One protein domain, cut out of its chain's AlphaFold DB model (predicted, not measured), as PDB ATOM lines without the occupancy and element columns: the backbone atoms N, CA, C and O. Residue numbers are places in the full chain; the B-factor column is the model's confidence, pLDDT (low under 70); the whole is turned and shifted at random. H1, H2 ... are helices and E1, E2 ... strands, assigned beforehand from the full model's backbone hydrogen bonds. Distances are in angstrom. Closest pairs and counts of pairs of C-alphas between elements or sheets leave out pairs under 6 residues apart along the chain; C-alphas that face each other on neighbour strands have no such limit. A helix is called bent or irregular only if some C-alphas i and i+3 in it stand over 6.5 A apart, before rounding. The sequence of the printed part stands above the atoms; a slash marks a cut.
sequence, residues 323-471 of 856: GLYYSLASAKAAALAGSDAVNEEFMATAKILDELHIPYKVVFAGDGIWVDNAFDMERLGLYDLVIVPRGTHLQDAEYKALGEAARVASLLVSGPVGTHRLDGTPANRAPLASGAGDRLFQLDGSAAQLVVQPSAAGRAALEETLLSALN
ATOM      1  N   GLY A 323      89.151 -26.937 -15.901       90.88
ATOM      2  CA  GLY A 323      88.699 -27.065 -14.522       90.88
ATOM      3  C   GLY A 323      89.651 -26.336 -13.579       90.88
ATOM      4  O   GLY A 323      90.796 -26.744 -13.429       90.88
ATOM      5  N   LEU A 324      89.197 -25.274 -12.919       91.69
ATOM      6  CA  LEU A 324      89.956 -24.571 -11.886       91.69
ATOM      7  C   LEU A 324      89.575 -25.120 -10.511       91.69
ATOM      8  O   LEU A 324      88.461 -24.910 -10.030       91.69
ATOM      9  N   TYR A 325      90.494 -25.845  -9.892       90.56
ATOM     10  CA  TYR A 325      90.265 -26.542  -8.638       90.56
ATOM     11  C   TYR A 325      90.240 -25.589  -7.435       90.56
ATOM     12  O   TYR A 325      91.098 -24.716  -7.304       90.56
ATOM     13  N   TYR A 326      89.292 -25.794  -6.521       87.94
ATOM     14  CA  TYR A 326      89.208 -25.075  -5.250       87.94
ATOM     15  C   TYR A 326      88.962 -26.045  -4.090       87.94
ATOM     16  O   TYR A 326      87.922 -26.702  -4.045       87.94
ATOM     17  N   SER A 327      89.898 -26.106  -3.134       86.69
ATOM     18  CA  SER A 327      89.798 -26.942  -1.926       86.69
ATOM     19  C   SER A 327      89.379 -26.115  -0.717       86.69
ATOM     20  O   SER A 327      90.128 -25.251  -0.245       86.69
ATOM     21  N   LEU A 328      88.205 -26.436  -0.164       82.12
ATOM     22  CA  LEU A 328      87.711 -25.796   1.053       82.12
ATOM     23  C   LEU A 328      88.612 -26.093   2.259       82.12
ATOM     24  O   LEU A 328      88.865 -25.204   3.072       82.12
ATOM     25  N   ALA A 329      89.139 -27.315   2.358       83.94
ATOM     26  CA  ALA A 329      90.054 -27.698   3.429       83.94
ATOM     27  C   ALA A 329      91.354 -26.881   3.390       83.94
ATOM     28  O   ALA A 329      91.816 -26.398   4.423       83.94
ATOM     29  N   SER A 330      91.898 -26.658   2.190       88.81
ATOM     30  CA  SER A 330      93.100 -25.839   2.002       88.81
ATOM     31  C   SER A 330      92.845 -24.380   2.378       88.81
ATOM     32  O   SER A 330      93.640 -23.785   3.104       88.81
ATOM     33  N   ALA A 331      91.717 -23.814   1.935       84.69
ATOM     34  CA  ALA A 331      91.328 -22.447   2.275       84.69
ATOM     35  C   ALA A 331      91.102 -22.273   3.788       84.69
ATOM     36  O   ALA A 331      91.567 -21.299   4.376       84.69
ATOM     37  N   LYS A 332      90.450 -23.245   4.440       78.69
ATOM     38  CA  LYS A 332      90.232 -23.253   5.894       78.69
ATOM     39  C   LYS A 332      91.551 -23.281   6.661       78.69
ATOM     40  O   LYS A 332      91.725 -22.501   7.591       78.69
ATOM     41  N   ALA A 333      92.470 -24.162   6.281       83.56
ATOM     42  CA  ALA A 333      93.761 -24.271   6.950       83.56
ATOM     43  C   ALA A 333      94.595 -22.990   6.808       83.56
ATOM     44  O   ALA A 333      95.188 -22.536   7.785       83.56
ATOM     45  N   ALA A 334      94.588 -22.367   5.624       83.06
ATOM     46  CA  ALA A 334      95.241 -21.078   5.409       83.06
ATOM     47  C   ALA A 334      94.638 -19.984   6.307       83.06
ATOM     48  O   ALA A 334      95.377 -19.305   7.020       83.06
ATOM     49  N   ALA A 335      93.304 -19.885   6.359       74.69
ATOM     50  CA  ALA A 335      92.611 -18.906   7.194       74.69
ATOM     51  C   ALA A 335      92.906 -19.095   8.695       74.69
ATOM     52  O   ALA A 335      93.165 -18.120   9.397       74.69
ATOM     53  N   LEU A 336      92.935 -20.342   9.185       77.50
ATOM     54  CA  LEU A 336      93.313 -20.659  10.574       77.50
ATOM     55  C   LEU A 336      94.765 -20.275  10.893       77.50
ATOM     56  O   LEU A 336      95.078 -19.948  12.035       77.50
ATOM     57  N   ALA A 337      95.638 -20.280   9.887       82.62
ATOM     58  CA  ALA A 337      97.015 -19.811   9.994       82.62
ATOM     59  C   ALA A 337      97.163 -18.287   9.792       82.62
ATOM     60  O   ALA A 337      98.287 -17.789   9.751       82.62
ATOM     61  N   GLY A 338      96.059 -17.539   9.649       78.06
ATOM     62  CA  GLY A 338      96.079 -16.096   9.400       78.06
ATOM     63  C   GLY A 338      96.573 -15.716   7.999       78.06
ATOM     64  O   GLY A 338      97.172 -14.655   7.831       78.06
ATOM     65  N   SER A 339      96.376 -16.585   7.005       81.94
ATOM     66  CA  SER A 339      96.825 -16.396   5.622       81.94
ATOM     67  C   SER A 339      95.678 -16.557   4.624       81.94
ATOM     68  O   SER A 339      94.881 -17.485   4.733       81.94
ATOM     69  N   ASP A 340      95.659 -15.724   3.583       79.19
ATOM     70  CA  ASP A 340      94.731 -15.844   2.451       79.19
ATOM     71  C   ASP A 340      95.372 -16.464   1.200       79.19
ATOM     72  O   ASP A 340      94.772 -16.480   0.126       79.19
ATOM     73  N   ALA A 341      96.569 -17.049   1.327       82.06
ATOM     74  CA  ALA A 341      97.385 -17.469   0.188       82.06
ATOM     75  C   ALA A 341      96.678 -18.433  -0.785       82.06
ATOM     76  O   ALA A 341      96.966 -18.410  -1.976       82.06
ATOM     77  N   VAL A 342      95.766 -19.294  -0.313       84.38
ATOM     78  CA  VAL A 342      94.990 -20.200  -1.187       84.38
ATOM     79  C   VAL A 342      93.964 -19.424  -2.014       84.38
ATOM     80  O   VAL A 342      93.827 -19.670  -3.211       84.38
ATOM     81  N   ASN A 343      93.274 -18.462  -1.397       81.50
ATOM     82  CA  ASN A 343      92.303 -17.612  -2.083       81.50
ATOM     83  C   ASN A 343      93.008 -16.667  -3.061       81.50
ATOM     84  O   ASN A 343      92.577 -16.546  -4.202       81.50
ATOM     85  N   GLU A 344      94.115 -16.052  -2.645       83.19
ATOM     86  CA  GLU A 344      94.936 -15.195  -3.505       83.19
ATOM     87  C   GLU A 344      95.444 -15.956  -4.731       83.19
ATOM     88  O   GLU A 344      95.342 -15.457  -5.850       83.19
ATOM     89  N   GLU A 345      95.939 -17.184  -4.546       85.69
ATOM     90  CA  GLU A 345      96.406 -18.035  -5.644       85.69
ATOM     91  C   GLU A 345      95.276 -18.388  -6.618       85.69
ATOM     92  O   GLU A 345      95.435 -18.272  -7.837       85.69
ATOM     93  N   PHE A 346      94.130 -18.817  -6.085       87.94
ATOM     94  CA  PHE A 346      92.969 -19.185  -6.887       87.94
ATOM     95  C   PHE A 346      92.441 -17.987  -7.682       87.94
ATOM     96  O   PHE A 346      92.247 -18.096  -8.893       87.94
ATOM     97  N   MET A 347      92.277 -16.828  -7.036       84.94
ATOM     98  CA  MET A 347      91.788 -15.616  -7.696       84.94
ATOM     99  C   MET A 347      92.779 -15.064  -8.712       84.94
ATOM    100  O   MET A 347      92.368 -14.591  -9.770       84.94
ATOM    101  N   ALA A 348      94.077 -15.160  -8.435       83.94
ATOM    102  CA  ALA A 348      95.093 -14.773  -9.398       83.94
ATOM    103  C   ALA A 348      95.069 -15.671 -10.639       83.94
ATOM    104  O   ALA A 348      95.118 -15.172 -11.762       83.94
ATOM    105  N   THR A 349      94.916 -16.982 -10.445       87.12
ATOM    106  CA  THR A 349      94.788 -17.941 -11.548       87.12
ATOM    107  C   THR A 349      93.527 -17.678 -12.371       87.12
ATOM    108  O   THR A 349      93.608 -17.606 -13.593       87.12
ATOM    109  N   ALA A 350      92.378 -17.473 -11.716       88.31
ATOM    110  CA  ALA A 350      91.121 -17.125 -12.380       88.31
ATOM    111  C   ALA A 350      91.263 -15.861 -13.240       88.31
ATOM    112  O   ALA A 350      90.925 -15.878 -14.419       88.31
ATOM    113  N   LYS A 351      91.857 -14.801 -12.678       85.75
ATOM    114  CA  LYS A 351      92.107 -13.546 -13.394       85.75
ATOM    115  C   LYS A 351      92.969 -13.751 -14.643       85.75
ATOM    116  O   LYS A 351      92.696 -13.150 -15.672       85.75
ATOM    117  N   ILE A 352      93.999 -14.591 -14.566       85.69
ATOM    118  CA  ILE A 352      94.862 -14.873 -15.721       85.69
ATOM    119  C   ILE A 352      94.092 -15.631 -16.807       85.69
ATOM    120  O   ILE A 352      94.244 -15.316 -17.983       85.69
ATOM    121  N   LEU A 353      93.245 -16.597 -16.434       89.62
ATOM    122  CA  LEU A 353      92.385 -17.300 -17.391       89.62
ATOM    123  C   LEU A 353      91.409 -16.339 -18.084       89.62
ATOM    124  O   LEU A 353      91.263 -16.415 -19.304       89.62
ATOM    125  N   ASP A 354      90.809 -15.410 -17.332       89.62
ATOM    126  CA  ASP A 354      89.930 -14.368 -17.880       89.62
ATOM    127  C   ASP A 354      90.681 -13.481 -18.889       89.62
ATOM    128  O   ASP A 354      90.209 -13.265 -20.003       89.62
ATOM    129  N   GLU A 355      91.883 -13.018 -18.529       87.06
ATOM    130  CA  GLU A 355      92.725 -12.161 -19.375       87.06
ATOM    131  C   GLU A 355      93.254 -12.861 -20.640       87.06
ATOM    132  O   GLU A 355      93.637 -12.183 -21.595       87.06
ATOM    133  N   LEU A 356      93.303 -14.197 -20.642       88.69
ATOM    134  CA  LEU A 356      93.686 -15.030 -21.787       88.69
ATOM    135  C   LEU A 356      92.479 -15.543 -22.591       88.69
ATOM    136  O   LEU A 356      92.665 -16.302 -23.548       88.69
ATOM    137  N   HIS A 357      91.259 -15.155 -22.200       93.06
ATOM    138  CA  HIS A 357      89.995 -15.609 -22.790       93.06
ATOM    139  C   HIS A 357      89.859 -17.137 -22.793       93.06
ATOM    140  O   HIS A 357      89.510 -17.757 -23.802       93.06
ATOM    141  N   ILE A 358      90.166 -17.757 -21.651       91.94
ATOM    142  CA  ILE A 358      90.043 -19.201 -21.423       91.94
ATOM    143  C   ILE A 358      88.848 -19.453 -20.488       91.94
ATOM    144  O   ILE A 358      88.993 -19.341 -19.267       91.94
ATOM    145  N   PRO A 359      87.667 -19.830 -21.017       91.75
ATOM    146  CA  PRO A 359      86.518 -20.178 -20.192       91.75
ATOM    147  C   PRO A 359      86.811 -21.378 -19.288       91.75
ATOM    148  O   PRO A 359      87.236 -22.446 -19.744       91.75
ATOM    149  N   TYR A 360      86.504 -21.233 -18.002       91.12
ATOM    150  CA  TYR A 360      86.768 -22.254 -16.993       91.12
ATOM    151  C   TYR A 360      85.549 -22.534 -16.108       91.12
ATOM    152  O   TYR A 360      84.710 -21.663 -15.836       91.12
ATOM    153  N   LYS A 361      85.476 -23.771 -15.610       88.62
ATOM    154  CA  LYS A 361      84.566 -24.174 -14.533       88.62
ATOM    155  C   LYS A 361      85.346 -24.311 -13.238       88.62
ATOM    156  O   LYS A 361      86.505 -24.703 -13.248       88.62
ATOM    157  N   VAL A 362      84.702 -24.007 -12.117       86.25
ATOM    158  CA  VAL A 362      85.293 -24.272 -10.804       86.25
ATOM    159  C   VAL A 362      85.024 -25.725 -10.445       86.25
ATOM    160  O   VAL A 362      83.865 -26.130 -10.360       86.25
ATOM    161  N   VAL A 363      86.090 -26.492 -10.234       84.94
ATOM    162  CA  VAL A 363      86.014 -27.858  -9.717       84.94
ATOM    163  C   VAL A 363      86.182 -27.778  -8.210       84.94
ATOM    164  O   VAL A 363      87.250 -27.452  -7.700       84.94
ATOM    165  N   PHE A 364      85.093 -28.005  -7.491       81.56
ATOM    166  CA  PHE A 364      85.051 -27.788  -6.055       81.56
ATOM    167  C   PHE A 364      85.336 -29.084  -5.291       81.56
ATOM    168  O   PHE A 364      84.729 -30.114  -5.575       81.56
ATOM    169  N   ALA A 365      86.211 -29.001  -4.291       80.81
ATOM    170  CA  ALA A 365      86.458 -30.052  -3.316       80.81
ATOM    171  C   ALA A 365      85.962 -29.626  -1.933       80.81
ATOM    172  O   ALA A 365      86.349 -28.576  -1.397       80.81
ATOM    173  N   GLY A 366      85.077 -30.456  -1.379       73.50
ATOM    174  CA  GLY A 366      84.488 -30.258  -0.061       73.50
ATOM    175  C   GLY A 366      85.499 -30.445   1.065       73.50
ATOM    176  O   GLY A 366      86.639 -30.849   0.858       73.50
ATOM    177  N   ASP A 367      85.081 -30.146   2.291       67.75
ATOM    178  CA  ASP A 367      85.873 -30.470   3.482       67.75
ATOM    179  C   ASP A 367      85.564 -31.873   4.029       67.75
ATOM    180  O   ASP A 367      86.190 -32.300   4.997       67.75
ATOM    181  N   GLY A 368      84.612 -32.592   3.416       61.97
ATOM    182  CA  GLY A 368      84.191 -33.935   3.817       61.97
ATOM    183  C   GLY A 368      83.463 -33.986   5.162       61.97
ATOM    184  O   GLY A 368      83.195 -35.080   5.651       61.97
ATOM    185  N   ILE A 369      83.174 -32.828   5.766       56.56
ATOM    186  CA  ILE A 369      82.501 -32.704   7.065       56.56
ATOM    187  C   ILE A 369      81.175 -31.965   6.885       56.56
ATOM    188  O   ILE A 369      80.127 -32.462   7.285       56.56
ATOM    189  N   TRP A 370      81.220 -30.785   6.269       51.16
ATOM    190  CA  TRP A 370      80.066 -29.908   6.058       51.16
ATOM    191  C   TRP A 370      79.647 -29.849   4.596       51.16
ATOM    192  O   TRP A 370      78.495 -29.538   4.281       51.16
ATOM    193  N   VAL A 371      80.587 -30.119   3.693       55.72
ATOM    194  CA  VAL A 371      80.323 -30.244   2.266       55.72
ATOM    195  C   VAL A 371      80.866 -31.579   1.799       55.72
ATOM    196  O   VAL A 371      82.075 -31.816   1.874       55.72
ATOM    197  N   ASP A 372      79.957 -32.421   1.308       58.28
ATOM    198  CA  ASP A 372      80.307 -33.700   0.711       58.28
ATOM    199  C   ASP A 372      81.366 -33.509  -0.362       58.28
ATOM    200  O   ASP A 372      81.337 -32.566  -1.164       58.28
ATOM    201  N   ASN A 373      82.309 -34.439  -0.366       61.44
ATOM    202  CA  ASN A 373      83.370 -34.415  -1.336       61.44
ATOM    203  C   ASN A 373      82.889 -35.050  -2.640       61.44
ATOM    204  O   ASN A 373      83.026 -36.249  -2.849       61.44
ATOM    205  N   ALA A 374      82.278 -34.244  -3.506       55.16
ATOM    206  CA  ALA A 374      81.786 -34.682  -4.812       55.16
ATOM    207  C   ALA A 374      82.889 -34.622  -5.892       55.16
ATOM    208  O   ALA A 374      82.658 -34.141  -7.007       55.16
ATOM    209  N   PHE A 375      84.102 -35.035  -5.515       67.62
ATOM    210  CA  PHE A 375      85.293 -35.016  -6.354       67.62
ATOM    211  C   PHE A 375      85.606 -36.435  -6.840       67.62
ATOM    212  O   PHE A 375      86.234 -37.222  -6.131       67.62
ATOM    213  N   ASP A 376      85.145 -36.767  -8.046       65.88
ATOM    214  CA  ASP A 376      85.361 -38.062  -8.693       65.88
ATOM    215  C   ASP A 376      86.123 -37.927 -10.025       65.88
ATOM    216  O   ASP A 376      86.310 -36.842 -10.580       65.88
ATOM    217  N   MET A 377      86.616 -39.065 -10.510       65.25
ATOM    218  CA  MET A 377      87.411 -39.164 -11.734       65.25
ATOM    219  C   MET A 377      86.621 -38.863 -13.006       65.25
ATOM    220  O   MET A 377      87.177 -38.300 -13.948       65.25
ATOM    221  N   GLU A 378      85.345 -39.239 -13.034       63.41
ATOM    222  CA  GLU A 378      84.475 -39.067 -14.200       63.41
ATOM    223  C   GLU A 378      84.291 -37.576 -14.501       63.41
ATOM    224  O   GLU A 378      84.467 -37.140 -15.640       63.41
ATOM    225  N   ARG A 379      84.096 -36.754 -13.463       67.75
ATOM    226  CA  ARG A 379      84.009 -35.292 -13.586       67.75
ATOM    227  C   ARG A 379      85.309 -34.648 -14.041       67.75
ATOM    228  O   ARG A 379      85.266 -33.665 -14.777       67.75
ATOM    229  N   LEU A 380      86.460 -35.163 -13.611       74.50
ATOM    230  CA  LEU A 380      87.758 -34.640 -14.050       74.50
ATOM    231  C   LEU A 380      88.043 -34.962 -15.519       74.50
ATOM    232  O   LEU A 380      88.668 -34.149 -16.198       74.50
ATOM    233  N   GLY A 381      87.538 -36.094 -16.018       71.00
ATOM    234  CA  GLY A 381      87.624 -36.478 -17.427       71.00
ATOM    235  C   GLY A 381      86.899 -35.525 -18.387       71.00
ATOM    236  O   GLY A 381      87.184 -35.528 -19.581       71.00
ATOM    237  N   LEU A 382      86.010 -34.661 -17.879       74.75
ATOM    238  CA  LEU A 382      85.311 -33.648 -18.678       74.75
ATOM    239  C   LEU A 382      86.207 -32.471 -19.097       74.75
ATOM    240  O   LEU A 382      85.800 -31.673 -19.943       74.75
ATOM    241  N   TYR A 383      87.392 -32.330 -18.504       85.75
ATOM    242  CA  TYR A 383      88.288 -31.203 -18.740       85.75
ATOM    243  C   TYR A 383      89.506 -31.631 -19.552       85.75
ATOM    244  O   TYR A 383      90.073 -32.694 -19.329       85.75
ATOM    245  N   ASP A 384      89.956 -30.770 -20.464       87.12
ATOM    246  CA  ASP A 384      91.234 -30.970 -21.159       87.12
ATOM    247  C   ASP A 384      92.416 -30.530 -20.278       87.12
ATOM    248  O   ASP A 384      93.530 -31.031 -20.427       87.12
ATOM    249  N   LEU A 385      92.167 -29.613 -19.334       91.19
ATOM    250  CA  LEU A 385      93.137 -29.133 -18.353       91.19
ATOM    251  C   LEU A 385      92.479 -28.945 -16.984       91.19
ATOM    252  O   LEU A 385      91.474 -28.245 -16.865       91.19
ATOM    253  N   VAL A 386      93.097 -29.496 -15.943       91.62
ATOM    254  CA  VAL A 386      92.760 -29.216 -14.544       91.62
ATOM    255  C   VAL A 386      93.879 -28.387 -13.924       91.62
ATOM    256  O   VAL A 386      95.044 -28.770 -13.989       91.62
ATOM    257  N   ILE A 387      93.537 -27.253 -13.318       92.38
ATOM    258  CA  ILE A 387      94.482 -26.350 -12.660       92.38
ATOM    259  C   ILE A 387      94.272 -26.419 -11.152       92.38
ATOM    260  O   ILE A 387      93.170 -26.158 -10.676       92.38
ATOM    261  N   VAL A 388      95.324 -26.732 -10.397       92.38
ATOM    262  CA  VAL A 388      95.303 -26.880  -8.936       92.38
ATOM    263  C   VAL A 388      96.172 -25.800  -8.283       92.38
ATOM    264  O   VAL A 388      97.370 -26.009  -8.066       92.38
ATOM    265  N   PRO A 389      95.587 -24.633  -7.959       90.25
ATOM    266  CA  PRO A 389      96.283 -23.568  -7.254       90.25
ATOM    267  C   PRO A 389      96.344 -23.859  -5.748       90.25
ATOM    268  O   PRO A 389      95.333 -23.827  -5.051       90.25
ATOM    269  N   ARG A 390      97.546 -24.138  -5.231       90.00
ATOM    270  CA  ARG A 390      97.880 -24.236  -3.797       90.00
ATOM    271  C   ARG A 390      96.932 -25.133  -2.980       90.00
ATOM    272  O   ARG A 390      96.577 -24.828  -1.840       90.00
ATOM    273  N   GLY A 391      96.535 -26.272  -3.549       88.94
ATOM    274  CA  GLY A 391      95.674 -27.269  -2.903       88.94
ATOM    275  C   GLY A 391      96.409 -28.095  -1.842       88.94
ATOM    276  O   GLY A 391      96.658 -29.276  -2.050       88.94
ATOM    277  N   THR A 392      96.813 -27.480  -0.731       91.50
ATOM    278  CA  THR A 392      97.675 -28.095   0.299       91.50
ATOM    279  C   THR A 392      97.031 -29.247   1.076       91.50
ATOM    280  O   THR A 392      97.720 -30.220   1.376       91.50
ATOM    281  N   HIS A 393      95.740 -29.151   1.396       91.06
ATOM    282  CA  HIS A 393      95.003 -30.112   2.220       91.06
ATOM    283  C   HIS A 393      94.035 -30.901   1.343       91.06
ATOM    284  O   HIS A 393      93.050 -30.346   0.858       91.06
ATOM    285  N   LEU A 394      94.336 -32.187   1.149       89.25
ATOM    286  CA  LEU A 394      93.586 -33.100   0.282       89.25
ATOM    287  C   LEU A 394      93.353 -34.443   0.982       89.25
ATOM    288  O   LEU A 394      94.169 -34.871   1.806       89.25
ATOM    289  N   GLN A 395      92.279 -35.139   0.626       86.75
ATOM    290  CA  GLN A 395      92.081 -36.558   0.911       86.75
ATOM    291  C   GLN A 395      92.961 -37.424   0.000       86.75
ATOM    292  O   GLN A 395      93.348 -37.026  -1.098       86.75
ATOM    293  N   ASP A 396      93.246 -38.653   0.433       86.75
ATOM    294  CA  ASP A 396      94.041 -39.593  -0.370       86.75
ATOM    295  C   ASP A 396      93.307 -39.996  -1.665       86.75
ATOM    296  O   ASP A 396      93.943 -40.146  -2.708       86.75
ATOM    297  N   ALA A 397      91.972 -40.092  -1.626       84.38
ATOM    298  CA  ALA A 397      91.149 -40.347  -2.808       84.38
ATOM    299  C   ALA A 397      91.219 -39.196  -3.828       84.38
ATOM    300  O   ALA A 397      91.422 -39.454  -5.011       84.38
ATOM    301  N   GLU A 398      91.138 -37.940  -3.376       85.44
ATOM    302  CA  GLU A 398      91.262 -36.759  -4.245       85.44
ATOM    303  C   GLU A 398      92.645 -36.661  -4.879       85.44
ATOM    304  O   GLU A 398      92.771 -36.430  -6.077       85.44
ATOM    305  N   TYR A 399      93.695 -36.853  -4.077       88.81
ATOM    306  CA  TYR A 399      95.067 -36.801  -4.567       88.81
ATOM    307  C   TYR A 399      95.318 -37.880  -5.623       88.81
ATOM    308  O   TYR A 399      95.928 -37.616  -6.660       88.81
ATOM    309  N   LYS A 400      94.800 -39.090  -5.383       86.50
ATOM    310  CA  LYS A 400      94.839 -40.178  -6.359       86.50
ATOM    311  C   LYS A 400      94.048 -39.820  -7.618       86.50
ATOM    312  O   LYS A 400      94.567 -40.030  -8.707       86.50
ATOM    313  N   ALA A 401      92.848 -39.256  -7.483       84.88
ATOM    314  CA  ALA A 401      92.030 -38.836  -8.617       84.88
ATOM    315  C   ALA A 401      92.728 -37.756  -9.461       84.88
ATOM    316  O   ALA A 401      92.771 -37.868 -10.676       84.88
ATOM    317  N   LEU A 402      93.385 -36.766  -8.853       87.25
ATOM    318  CA  LEU A 402      94.201 -35.799  -9.600       87.25
ATOM    319  C   LEU A 402      95.333 -36.484 -10.387       87.25
ATOM    320  O   LEU A 402      95.546 -36.176 -11.558       87.25
ATOM    321  N   GLY A 403      96.035 -37.438  -9.766       86.31
ATOM    322  CA  GLY A 403      97.097 -38.201 -10.430       86.31
ATOM    323  C   GLY A 403      96.595 -39.075 -11.585       86.31
ATOM    324  O   GLY A 403      97.261 -39.179 -12.611       86.31
ATOM    325  N   GLU A 404      95.417 -39.678 -11.439       82.75
ATOM    326  CA  GLU A 404      94.763 -40.472 -12.483       82.75
ATOM    327  C   GLU A 404      94.189 -39.587 -13.602       82.75
ATOM    328  O   GLU A 404      94.316 -39.924 -14.779       82.75
ATOM    329  N   ALA A 405      93.628 -38.418 -13.272       80.38
ATOM    330  CA  ALA A 405      93.101 -37.459 -14.244       80.38
ATOM    331  C   ALA A 405      94.189 -36.976 -15.204       80.38
ATOM    332  O   ALA A 405      93.932 -36.812 -16.394       80.38
ATOM    333  N   ALA A 406      95.428 -36.856 -14.723       83.12
ATOM    334  CA  ALA A 406      96.574 -36.508 -15.554       83.12
ATOM    335  C   ALA A 406      96.893 -37.539 -16.664       83.12
ATOM    336  O   ALA A 406      97.684 -37.256 -17.563       83.12
ATOM    337  N   ARG A 407      96.276 -38.732 -16.656       78.38
ATOM    338  CA  ARG A 407      96.383 -39.706 -17.762       78.38
ATOM    339  C   ARG A 407      95.491 -39.357 -18.954       78.38
ATOM    340  O   ARG A 407      95.797 -39.734 -20.086       78.38
ATOM    341  N   VAL A 408      94.382 -38.661 -18.711       75.06
ATOM    342  CA  VAL A 408      93.368 -38.341 -19.731       75.06
ATOM    343  C   VAL A 408      93.311 -36.848 -20.052       75.06
ATOM    344  O   VAL A 408      93.083 -36.500 -21.208       75.06
ATOM    345  N   ALA A 409      93.660 -35.996 -19.090       83.81
ATOM    346  CA  ALA A 409      93.729 -34.541 -19.181       83.81
ATOM    347  C   ALA A 409      95.141 -34.035 -18.845       83.81
ATOM    348  O   ALA A 409      95.960 -34.774 -18.299       83.81
ATOM    349  N   SER A 410      95.444 -32.779 -19.163       89.75
ATOM    350  CA  SER A 410      96.611 -32.096 -18.598       89.75
ATOM    351  C   SER A 410      96.319 -31.682 -17.151       89.75
ATOM    352  O   SER A 410      95.203 -31.277 -16.822       89.75
ATOM    353  N   LEU A 411      97.322 -31.750 -16.279       91.25
ATOM    354  CA  LEU A 411      97.243 -31.279 -14.899       91.25
ATOM    355  C   LEU A 411      98.281 -30.179 -14.696       91.25
ATOM    356  O   LEU A 411      99.469 -30.414 -14.894       91.25
ATOM    357  N   LEU A 412      97.846 -28.993 -14.283       91.31
ATOM    358  CA  LEU A 412      98.725 -27.871 -13.979       91.31
ATOM    359  C   LEU A 412      98.630 -27.520 -12.501       91.31
ATOM    360  O   LEU A 412      97.555 -27.238 -11.981       91.31
ATOM    361  N   VAL A 413      99.758 -27.538 -11.809       90.12
ATOM    362  CA  VAL A 413      99.836 -27.294 -10.368       90.12
ATOM    363  C   VAL A 413     100.598 -25.999 -10.096       90.12
ATOM    364  O   VAL A 413     101.639 -25.736 -10.703       90.12
ATOM    365  N   SER A 414     100.085 -25.185  -9.170       85.69
ATOM    366  CA  SER A 414     100.771 -23.983  -8.675       85.69
ATOM    367  C   SER A 414     100.983 -24.080  -7.172       85.69
ATOM    368  O   SER A 414     100.034 -24.292  -6.419       85.69
ATOM    369  N   GLY A 415     102.225 -23.917  -6.719       82.44
ATOM    370  CA  GLY A 415     102.577 -24.030  -5.306       82.44
ATOM    371  C   GLY A 415     102.442 -25.456  -4.735       82.44
ATOM    372  O   GLY A 415     102.404 -26.432  -5.484       82.44
ATOM    373  N   PRO A 416     102.418 -25.604  -3.396       85.56
ATOM    374  CA  PRO A 416     102.323 -26.910  -2.749       85.56
ATOM    375  C   PRO A 416     100.931 -27.537  -2.918       85.56
ATOM    376  O   PRO A 416      99.917 -26.919  -2.588       85.56
ATOM    377  N   VAL A 417     100.900 -28.797  -3.362       88.88
ATOM    378  CA  VAL A 417      99.674 -29.579  -3.575       88.88
ATOM    379  C   VAL A 417      99.733 -30.888  -2.791       88.88
ATOM    380  O   VAL A 417     100.708 -31.632  -2.879       88.88
ATOM    381  N   GLY A 418      98.683 -31.172  -2.021       90.69
ATOM    382  CA  GLY A 418      98.510 -32.413  -1.267       90.69
ATOM    383  C   GLY A 418      99.581 -32.675  -0.213       90.69
ATOM    384  O   GLY A 418      99.865 -33.835   0.073       90.69
ATOM    385  N   THR A 419     100.177 -31.626   0.357       92.44
ATOM    386  CA  THR A 419     101.216 -31.741   1.391       92.44
ATOM    387  C   THR A 419     100.663 -32.170   2.749       92.44
ATOM    388  O   THR A 419     101.404 -32.722   3.558       92.44
ATOM    389  N   HIS A 420      99.369 -31.957   2.988       93.75
ATOM    390  CA  HIS A 420      98.686 -32.299   4.229       93.75
ATOM    391  C   HIS A 420      97.405 -33.097   3.957       93.75
ATOM    392  O   HIS A 420      96.833 -33.076   2.856       93.75
ATOM    393  N   ARG A 421      96.969 -33.845   4.968       90.00
ATOM    394  CA  ARG A 421      95.636 -34.452   5.052       90.00
ATOM    395  C   ARG A 421      94.621 -33.425   5.554       90.00
ATOM    396  O   ARG A 421      94.991 -32.332   5.973       90.00
ATOM    397  N   LEU A 422      93.333 -33.773   5.516       85.00
ATOM    398  CA  LEU A 422      92.262 -32.877   5.973       85.00
ATOM    399  C   LEU A 422      92.361 -32.500   7.459       85.00
ATOM    400  O   LEU A 422      91.908 -31.429   7.847       85.00
ATOM    401  N   ASP A 423      92.963 -33.364   8.275       82.88
ATOM    402  CA  ASP A 423      93.212 -33.129   9.701       82.88
ATOM    403  C   ASP A 423      94.444 -32.241   9.971       82.88
ATOM    404  O   ASP A 423      94.772 -31.978  11.125       82.88
ATOM    405  N   GLY A 424      95.131 -31.781   8.919       85.31
ATOM    406  CA  GLY A 424      96.338 -30.962   9.017       85.31
ATOM    407  C   GLY A 424      97.619 -31.758   9.267       85.31
ATOM    408  O   GLY A 424      98.687 -31.159   9.377       85.31
ATOM    409  N   THR A 425      97.568 -33.092   9.334       91.69
ATOM    410  CA  THR A 425      98.788 -33.905   9.438       91.69
ATOM    411  C   THR A 425      99.553 -33.921   8.107       91.69
ATOM    412  O   THR A 425      98.926 -33.949   7.041       91.69
ATOM    413  N   PRO A 426     100.902 -33.916   8.118       93.56
ATOM    414  CA  PRO A 426     101.689 -34.065   6.897       93.56
ATOM    415  C   PRO A 426     101.348 -35.367   6.171       93.56
ATOM    416  O   PRO A 426     101.300 -36.442   6.773       93.56
ATOM    417  N   ALA A 427     101.135 -35.283   4.863       90.06
ATOM    418  CA  ALA A 427     100.815 -36.440   4.047       90.06
ATOM    419  C   ALA A 427     102.082 -37.033   3.421       90.06
ATOM    420  O   ALA A 427     102.799 -36.360   2.684       90.06
ATOM    421  N   ASN A 428     102.345 -38.316   3.670       88.19
ATOM    422  CA  ASN A 428     103.452 -39.035   3.037       88.19
ATOM    423  C   ASN A 428     102.995 -39.653   1.703       88.19
ATOM    424  O   ASN A 428     102.690 -40.844   1.638       88.19
ATOM    425  N   ARG A 429     102.861 -38.820   0.663       86.38
ATOM    426  CA  ARG A 429     102.356 -39.210  -0.666       86.38
ATOM    427  C   ARG A 429     103.477 -39.223  -1.701       86.38
ATOM    428  O   ARG A 429     104.388 -38.399  -1.645       86.38
ATOM    429  N   ALA A 430     103.388 -40.135  -2.668       84.50
ATOM    430  CA  ALA A 430     104.249 -40.083  -3.846       84.50
ATOM    431  C   ALA A 430     103.941 -38.808  -4.657       84.50
ATOM    432  O   ALA A 430     102.768 -38.449  -4.748       84.50
ATOM    433  N   PRO A 431     104.941 -38.133  -5.255       81.94
ATOM    434  CA  PRO A 431     104.697 -36.952  -6.079       81.94
ATOM    435  C   PRO A 431     103.736 -37.251  -7.238       81.94
ATOM    436  O   PRO A 431     103.896 -38.270  -7.904       81.94
ATOM    437  N   LEU A 432     102.811 -36.334  -7.560       81.94
ATOM    438  CA  LEU A 432     101.877 -36.469  -8.701       81.94
ATOM    439  C   LEU A 432     102.583 -36.827 -10.024       81.94
ATOM    440  O   LEU A 432     102.021 -37.534 -10.862       81.94
ATOM    441  N   ALA A 433     103.843 -36.407 -10.178       70.94
ATOM    442  CA  ALA A 433     104.692 -36.718 -11.325       70.94
ATOM    443  C   ALA A 433     104.822 -38.225 -11.610       70.94
ATOM    444  O   ALA A 433     104.970 -38.608 -12.768       70.94
ATOM    445  N   SER A 434     104.718 -39.098 -10.598       66.06
ATOM    446  CA  SER A 434     104.845 -40.546 -10.804       66.06
ATOM    447  C   SER A 434     103.670 -41.170 -11.570       66.06
ATOM    448  O   SER A 434     103.818 -42.272 -12.087       66.06
ATOM    449  N   GLY A 435     102.510 -40.502 -11.634       63.03
ATOM    450  CA  GLY A 435     101.311 -40.997 -12.329       63.03
ATOM    451  C   GLY A 435     100.947 -40.244 -13.614       63.03
ATOM    452  O   GLY A 435     100.246 -40.802 -14.456       63.03
ATOM    453  N   ALA A 436     101.436 -39.012 -13.764       66.56
ATOM    454  CA  ALA A 436     100.980 -38.052 -14.769       66.56
ATOM    455  C   ALA A 436     101.801 -38.010 -16.074       66.56
ATOM    456  O   ALA A 436     101.347 -37.450 -17.071       66.56
ATOM    457  N   GLY A 437     103.011 -38.579 -16.090       74.69
ATOM    458  CA  GLY A 437     103.879 -38.553 -17.271       74.69
ATOM    459  C   GLY A 437     104.201 -37.130 -17.740       74.69
ATOM    460  O   GLY A 437     104.512 -36.255 -16.935       74.69
ATOM    461  N   ASP A 438     104.114 -36.891 -19.050       82.69
ATOM    462  CA  ASP A 438     104.407 -35.597 -19.677       82.69
ATOM    463  C   ASP A 438     103.228 -34.598 -19.613       82.69
ATOM    464  O   ASP A 438     103.327 -33.489 -20.138       82.69
ATOM    465  N   ARG A 439     102.096 -34.984 -19.009       86.94
ATOM    466  CA  ARG A 439     100.869 -34.176 -18.875       86.94
ATOM    467  C   ARG A 439     100.789 -33.396 -17.561       86.94
ATOM    468  O   ARG A 439      99.806 -32.689 -17.344       86.94
ATOM    469  N   LEU A 440     101.804 -33.504 -16.700       89.69
ATOM    470  CA  LEU A 440     101.950 -32.661 -15.515       89.69
ATOM    471  C   LEU A 440     102.772 -31.417 -15.836       89.69
ATOM    472  O   LEU A 440     103.923 -31.512 -16.257       89.69
ATOM    473  N   PHE A 441     102.199 -30.262 -15.539       89.00
ATOM    474  CA  PHE A 441     102.831 -28.960 -15.659       89.00
ATOM    475  C   PHE A 441     102.927 -28.333 -14.271       89.00
ATOM    476  O   PHE A 441     101.963 -28.339 -13.506       89.00
ATOM    477  N   GLN A 442     104.090 -27.788 -13.935       86.38
ATOM    478  CA  GLN A 442     104.327 -27.095 -12.674       86.38
ATOM    479  C   GLN A 442     104.642 -25.638 -12.990       86.38
ATOM    480  O   GLN A 442     105.502 -25.367 -13.823       86.38
ATOM    481  N   LEU A 443     103.955 -24.711 -12.325       79.31
ATOM    482  CA  LEU A 443     104.309 -23.300 -12.409       79.31
ATOM    483  C   LEU A 443     105.486 -22.983 -11.487       79.31
ATOM    484  O   LEU A 443     105.453 -23.287 -10.289       79.31
ATOM    485  N   ASP A 444     106.500 -22.337 -12.061       66.25
ATOM    486  CA  ASP A 444     107.633 -21.775 -11.336       66.25
ATOM    487  C   ASP A 444     107.199 -20.462 -10.660       66.25
ATOM    488  O   ASP A 444     107.167 -19.394 -11.271       66.25
ATOM    489  N   GLY A 445     106.827 -20.543  -9.380       67.12
ATOM    490  CA  GLY A 445     106.343 -19.407  -8.584       67.12
ATOM    491  C   GLY A 445     104.842 -19.468  -8.287       67.12
ATOM    492  O   GLY A 445     104.194 -20.482  -8.522       67.12
ATOM    493  N   SER A 446     104.294 -18.396  -7.705       72.62
ATOM    494  CA  SER A 446     102.850 -18.292  -7.437       72.62
ATOM    495  C   SER A 446     102.149 -17.392  -8.451       72.62
ATOM    496  O   SER A 446     102.634 -16.303  -8.760       72.62
ATOM    497  N   ALA A 447     100.963 -17.794  -8.903       71.00
ATOM    498  CA  ALA A 447     100.069 -16.966  -9.706       71.00
ATOM    499  C   ALA A 447      99.761 -15.639  -8.991       71.00
ATOM    500  O   ALA A 447      99.721 -14.586  -9.624       71.00
ATOM    501  N   ALA A 448      99.636 -15.663  -7.657       70.25
ATOM    502  CA  ALA A 448      99.435 -14.464  -6.843       70.25
ATOM    503  C   ALA A 448     100.570 -13.437  -7.009       70.25
ATOM    504  O   ALA A 448     100.306 -12.256  -7.237       70.25
ATOM    505  N   GLN A 449     101.836 -13.873  -6.976       73.00
ATOM    506  CA  GLN A 449     102.983 -12.989  -7.215       73.00
ATOM    507  C   GLN A 449     102.957 -12.383  -8.622       73.00
ATOM    508  O   GLN A 449     103.260 -11.202  -8.780       73.00
ATOM    509  N   LEU A 450     102.547 -13.164  -9.625       66.06
ATOM    510  CA  LEU A 450     102.445 -12.707 -11.013       66.06
ATOM    511  C   LEU A 450     101.343 -11.659 -11.215       66.06
ATOM    512  O   LEU A 450     101.486 -10.793 -12.073       66.06
ATOM    513  N   VAL A 451     100.271 -11.694 -10.420       66.62
ATOM    514  CA  VAL A 451      99.199 -10.687 -10.476       66.62
ATOM    515  C   VAL A 451      99.550  -9.418  -9.700       66.62
ATOM    516  O   VAL A 451      99.209  -8.324 -10.148       66.62
ATOM    517  N   VAL A 452     100.228  -9.540  -8.553       64.31
ATOM    518  CA  VAL A 452     100.593  -8.392  -7.700       64.31
ATOM    519  C   VAL A 452     101.795  -7.625  -8.264       64.31
ATOM    520  O   VAL A 452     101.835  -6.398  -8.179       64.31
ATOM    521  N   GLN A 453     102.763  -8.322  -8.866       62.66
ATOM    522  CA  GLN A 453     103.928  -7.729  -9.528       62.66
ATOM    523  C   GLN A 453     104.150  -8.385 -10.899       62.66
ATOM    524  O   GLN A 453     105.054  -9.212 -11.055       62.66
ATOM    525  N   PRO A 454     103.338  -8.032 -11.912       60.97
ATOM    526  CA  PRO A 454     103.443  -8.623 -13.236       60.97
ATOM    527  C   PRO A 454     104.754  -8.196 -13.892       60.97
ATOM    528  O   PRO A 454     104.865  -7.117 -14.472       60.97
ATOM    529  N   SER A 455     105.771  -9.054 -13.833       67.75
ATOM    530  CA  SER A 455     106.859  -8.962 -14.801       67.75
ATOM    531  C   SER A 455     106.343  -9.498 -16.137       67.75
ATOM    532  O   SER A 455     105.700 -10.550 -16.185       67.75
ATOM    533  N   ALA A 456     106.623  -8.791 -17.235       71.00
ATOM    534  CA  ALA A 456     106.246  -9.249 -18.574       71.00
ATOM    535  C   ALA A 456     106.776 -10.670 -18.858       71.00
ATOM    536  O   ALA A 456     106.080 -11.481 -19.460       71.00
ATOM    537  N   ALA A 457     107.968 -10.989 -18.341       71.44
ATOM    538  CA  ALA A 457     108.575 -12.314 -18.432       71.44
ATOM    539  C   ALA A 457     107.789 -13.389 -17.660       71.44
ATOM    540  O   ALA A 457     107.532 -14.459 -18.202       71.44
ATOM    541  N   GLY A 458     107.366 -13.107 -16.423       70.06
ATOM    542  CA  GLY A 458     106.590 -14.057 -15.620       70.06
ATOM    543  C   GLY A 458     105.203 -14.334 -16.203       70.06
ATOM    544  O   GLY A 458     104.746 -15.475 -16.195       70.06
ATOM    545  N   ARG A 459     104.553 -13.313 -16.776       72.88
ATOM    546  CA  ARG A 459     103.283 -13.483 -17.497       72.88
ATOM    547  C   ARG A 459     103.456 -14.330 -18.760       72.88
ATOM    548  O   ARG A 459     102.667 -15.243 -18.974       72.88
ATOM    549  N   ALA A 460     104.489 -14.056 -19.557       76.31
ATOM    550  CA  ALA A 460     104.769 -14.806 -20.780       76.31
ATOM    551  C   ALA A 460     105.076 -16.287 -20.499       76.31
ATOM    552  O   ALA A 460     104.538 -17.153 -21.178       76.31
ATOM    553  N   ALA A 461     105.865 -16.586 -19.461       74.75
ATOM    554  CA  ALA A 461     106.181 -17.964 -19.071       74.75
ATOM    555  C   ALA A 461     104.938 -18.748 -18.603       74.75
ATOM    556  O   ALA A 461     104.781 -19.935 -18.901       74.75
ATOM    557  N   LEU A 462     104.026 -18.082 -17.889       74.94
ATOM    558  CA  LEU A 462     102.754 -18.672 -17.482       74.94
ATOM    559  C   LEU A 462     101.845 -18.944 -18.683       74.94
ATOM    560  O   LEU A 462     101.282 -20.031 -18.787       74.94
ATOM    561  N   GLU A 463     101.713 -17.975 -19.586       78.62
ATOM    562  CA  GLU A 463     100.940 -18.146 -20.815       78.62
ATOM    563  C   GLU A 463     101.511 -19.287 -21.664       78.62
ATOM    564  O   GLU A 463     100.758 -20.155 -22.094       78.62
ATOM    565  N   GLU A 464     102.832 -19.363 -21.822       83.44
ATOM    566  CA  GLU A 464     103.505 -20.463 -22.516       83.44
ATOM    567  C   GLU A 464     103.193 -21.822 -21.871       83.44
ATOM    568  O   GLU A 464     102.826 -22.772 -22.565       83.44
ATOM    569  N   THR A 465     103.264 -21.911 -20.541       85.56
ATOM    570  CA  THR A 465     102.963 -23.153 -19.815       85.56
ATOM    571  C   THR A 465     101.494 -23.549 -19.966       85.56
ATOM    572  O   THR A 465     101.194 -24.715 -20.226       85.56
ATOM    573  N   LEU A 466     100.571 -22.588 -19.850       84.19
ATOM    574  CA  LEU A 466      99.141 -22.815 -20.047       84.19
ATOM    575  C   LEU A 466      98.855 -23.272 -21.476       84.19
ATOM    576  O   LEU A 466      98.192 -24.285 -21.657       84.19
ATOM    577  N   LEU A 467      99.382 -22.583 -22.489       81.94
ATOM    578  CA  LEU A 467      99.181 -22.951 -23.890       81.94
ATOM    579  C   LEU A 467      99.788 -24.321 -24.209       81.94
ATOM    580  O   LEU A 467      99.164 -25.108 -24.913       81.94
ATOM    581  N   SER A 468     100.950 -24.654 -23.644       85.62
ATOM    582  CA  SER A 468     101.553 -25.985 -23.774       85.62
ATOM    583  C   SER A 468     100.670 -27.077 -23.160       85.62
ATOM    584  O   SER A 468     100.397 -28.095 -23.802       85.62
ATOM    585  N   ALA A 469     100.133 -26.836 -21.959       86.00
ATOM    586  CA  ALA A 469      99.200 -27.748 -21.304       86.00
ATOM    587  C   ALA A 469      97.895 -27.900 -22.093       86.00
ATOM    588  O   ALA A 469      97.377 -29.011 -22.245       86.00
ATOM    589  N   LEU A 470      97.406 -26.791 -22.643       82.50
ATOM    590  CA  LEU A 470      96.243 -26.751 -23.505       82.50
ATOM    591  C   LEU A 470      96.519 -27.315 -24.892       82.50
ATOM    592  O   LEU A 470      95.547 -27.569 -25.559       82.50
ATOM    593  N   ASN A 471      97.738 -27.556 -25.375       79.94
ATOM    594  CA  ASN A 471      97.938 -28.145 -26.711       79.94
ATOM    595  C   ASN A 471      97.710 -29.666 -26.747       79.94
ATOM    596  O   ASN A 471      97.654 -30.263 -27.819       79.94
TER     597      ASN A 471
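This is residues 323 to 471 of the 856 residues of an uncharacterized protein of Deltaproteobacteria bacterium (UniProt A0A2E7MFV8). What is the main picture? A strongly twisted sheet of five parallel strands is the core, with H2 and H7 over one face and H4 over the other, while H5 sits beside the strands at the sheet's level. H1 and H6 pack on H2, and H3 packs on H4. What is it made of? The printed part has 149 residues, of mixed class, with seven named helices and five named strands in the order E1 H1 H2 E2 H3 E3 H4 E4 H5 E5 H6 H7; the sheet's order is E2 E1 E3 E4 E5. It is compact and rounded, with a radius of gyration of the C-alphas of 14.4 A and spans of 41 by 36 by 26 A.

Where does the first half run? E1, residues 323 to 327, begins with C-alpha 323 at (88.699, -27.065, -14.522). H1 is 328 to 336, H2 341 to 355 (20.8 A), E2 360 to 365 (15.7 A), H3 377 to 380 and E3 385 to 389. And the rest? H4 is 396 to 405 (14.1 A), E4 410 to 414, H5 433 to 439, E5 440 to 443, H6 447 to 452 and H7 456 to 470 (20.8 A), with C-alpha 470 at (96.243, -26.751, -23.505). H5 is irregular: C-alphas 435 and 438 are 9.6 A apart.

What joins the strands? Within hydrogen-bond range are N 324 and O 361 of E1 and E2 (2.8 A), N 325 and O 387 of E1 and E3 (2.8 A), N 388 and O 412 of E3 and E4 (2.8 A), and N 441 and O 411 of E5 and E4 (2.8 A). E1, H1 H2, E2, then E3, H4, E4 and E4, H5, E5 are strand-helix-strand units, parallel neighbours with helices between; E2, H3, E3 is a split one, with E1 between its strands; all four crossovers are right-handed. Which helices are on the sheet? H2, at a height of 8.4 A, and H7, at 9.9 A, are on the same face, and H4, at 8.6 A, is on the opposite face; H3 only grazes it with residues 379 to 380. How do helices meet? H2 and H6 touch at Glu 345 and Ala 448, their closest C-alphas, 4.8 A, about perpendicular at 80 degrees. H1 touches residues 341 to 343 of H2 alone, closest C-alphas Ala 331 and Val 342, 5.5 A. Every O i to N i+4 pair is within range in H1, H2, H4, H6 and H7, but 0 of 3 in H5, where 1 of 4 O i to N i+3 pairs is; H3 is too short for such a pair.

How large is it, and is it cut? The C-alphas of Ile 369 and Ala 456, the two farthest apart, are 42.1 A apart, and the printed part has no cut. Which links are long? E2 to H3, with 11 residues, and E4 to H5, with 18. Where is confidence low? The mean pLDDT of the printed part is 80.9, and residues 367 to 379, 434 to 436, 444 to 445 and 450 to 455 are under 70.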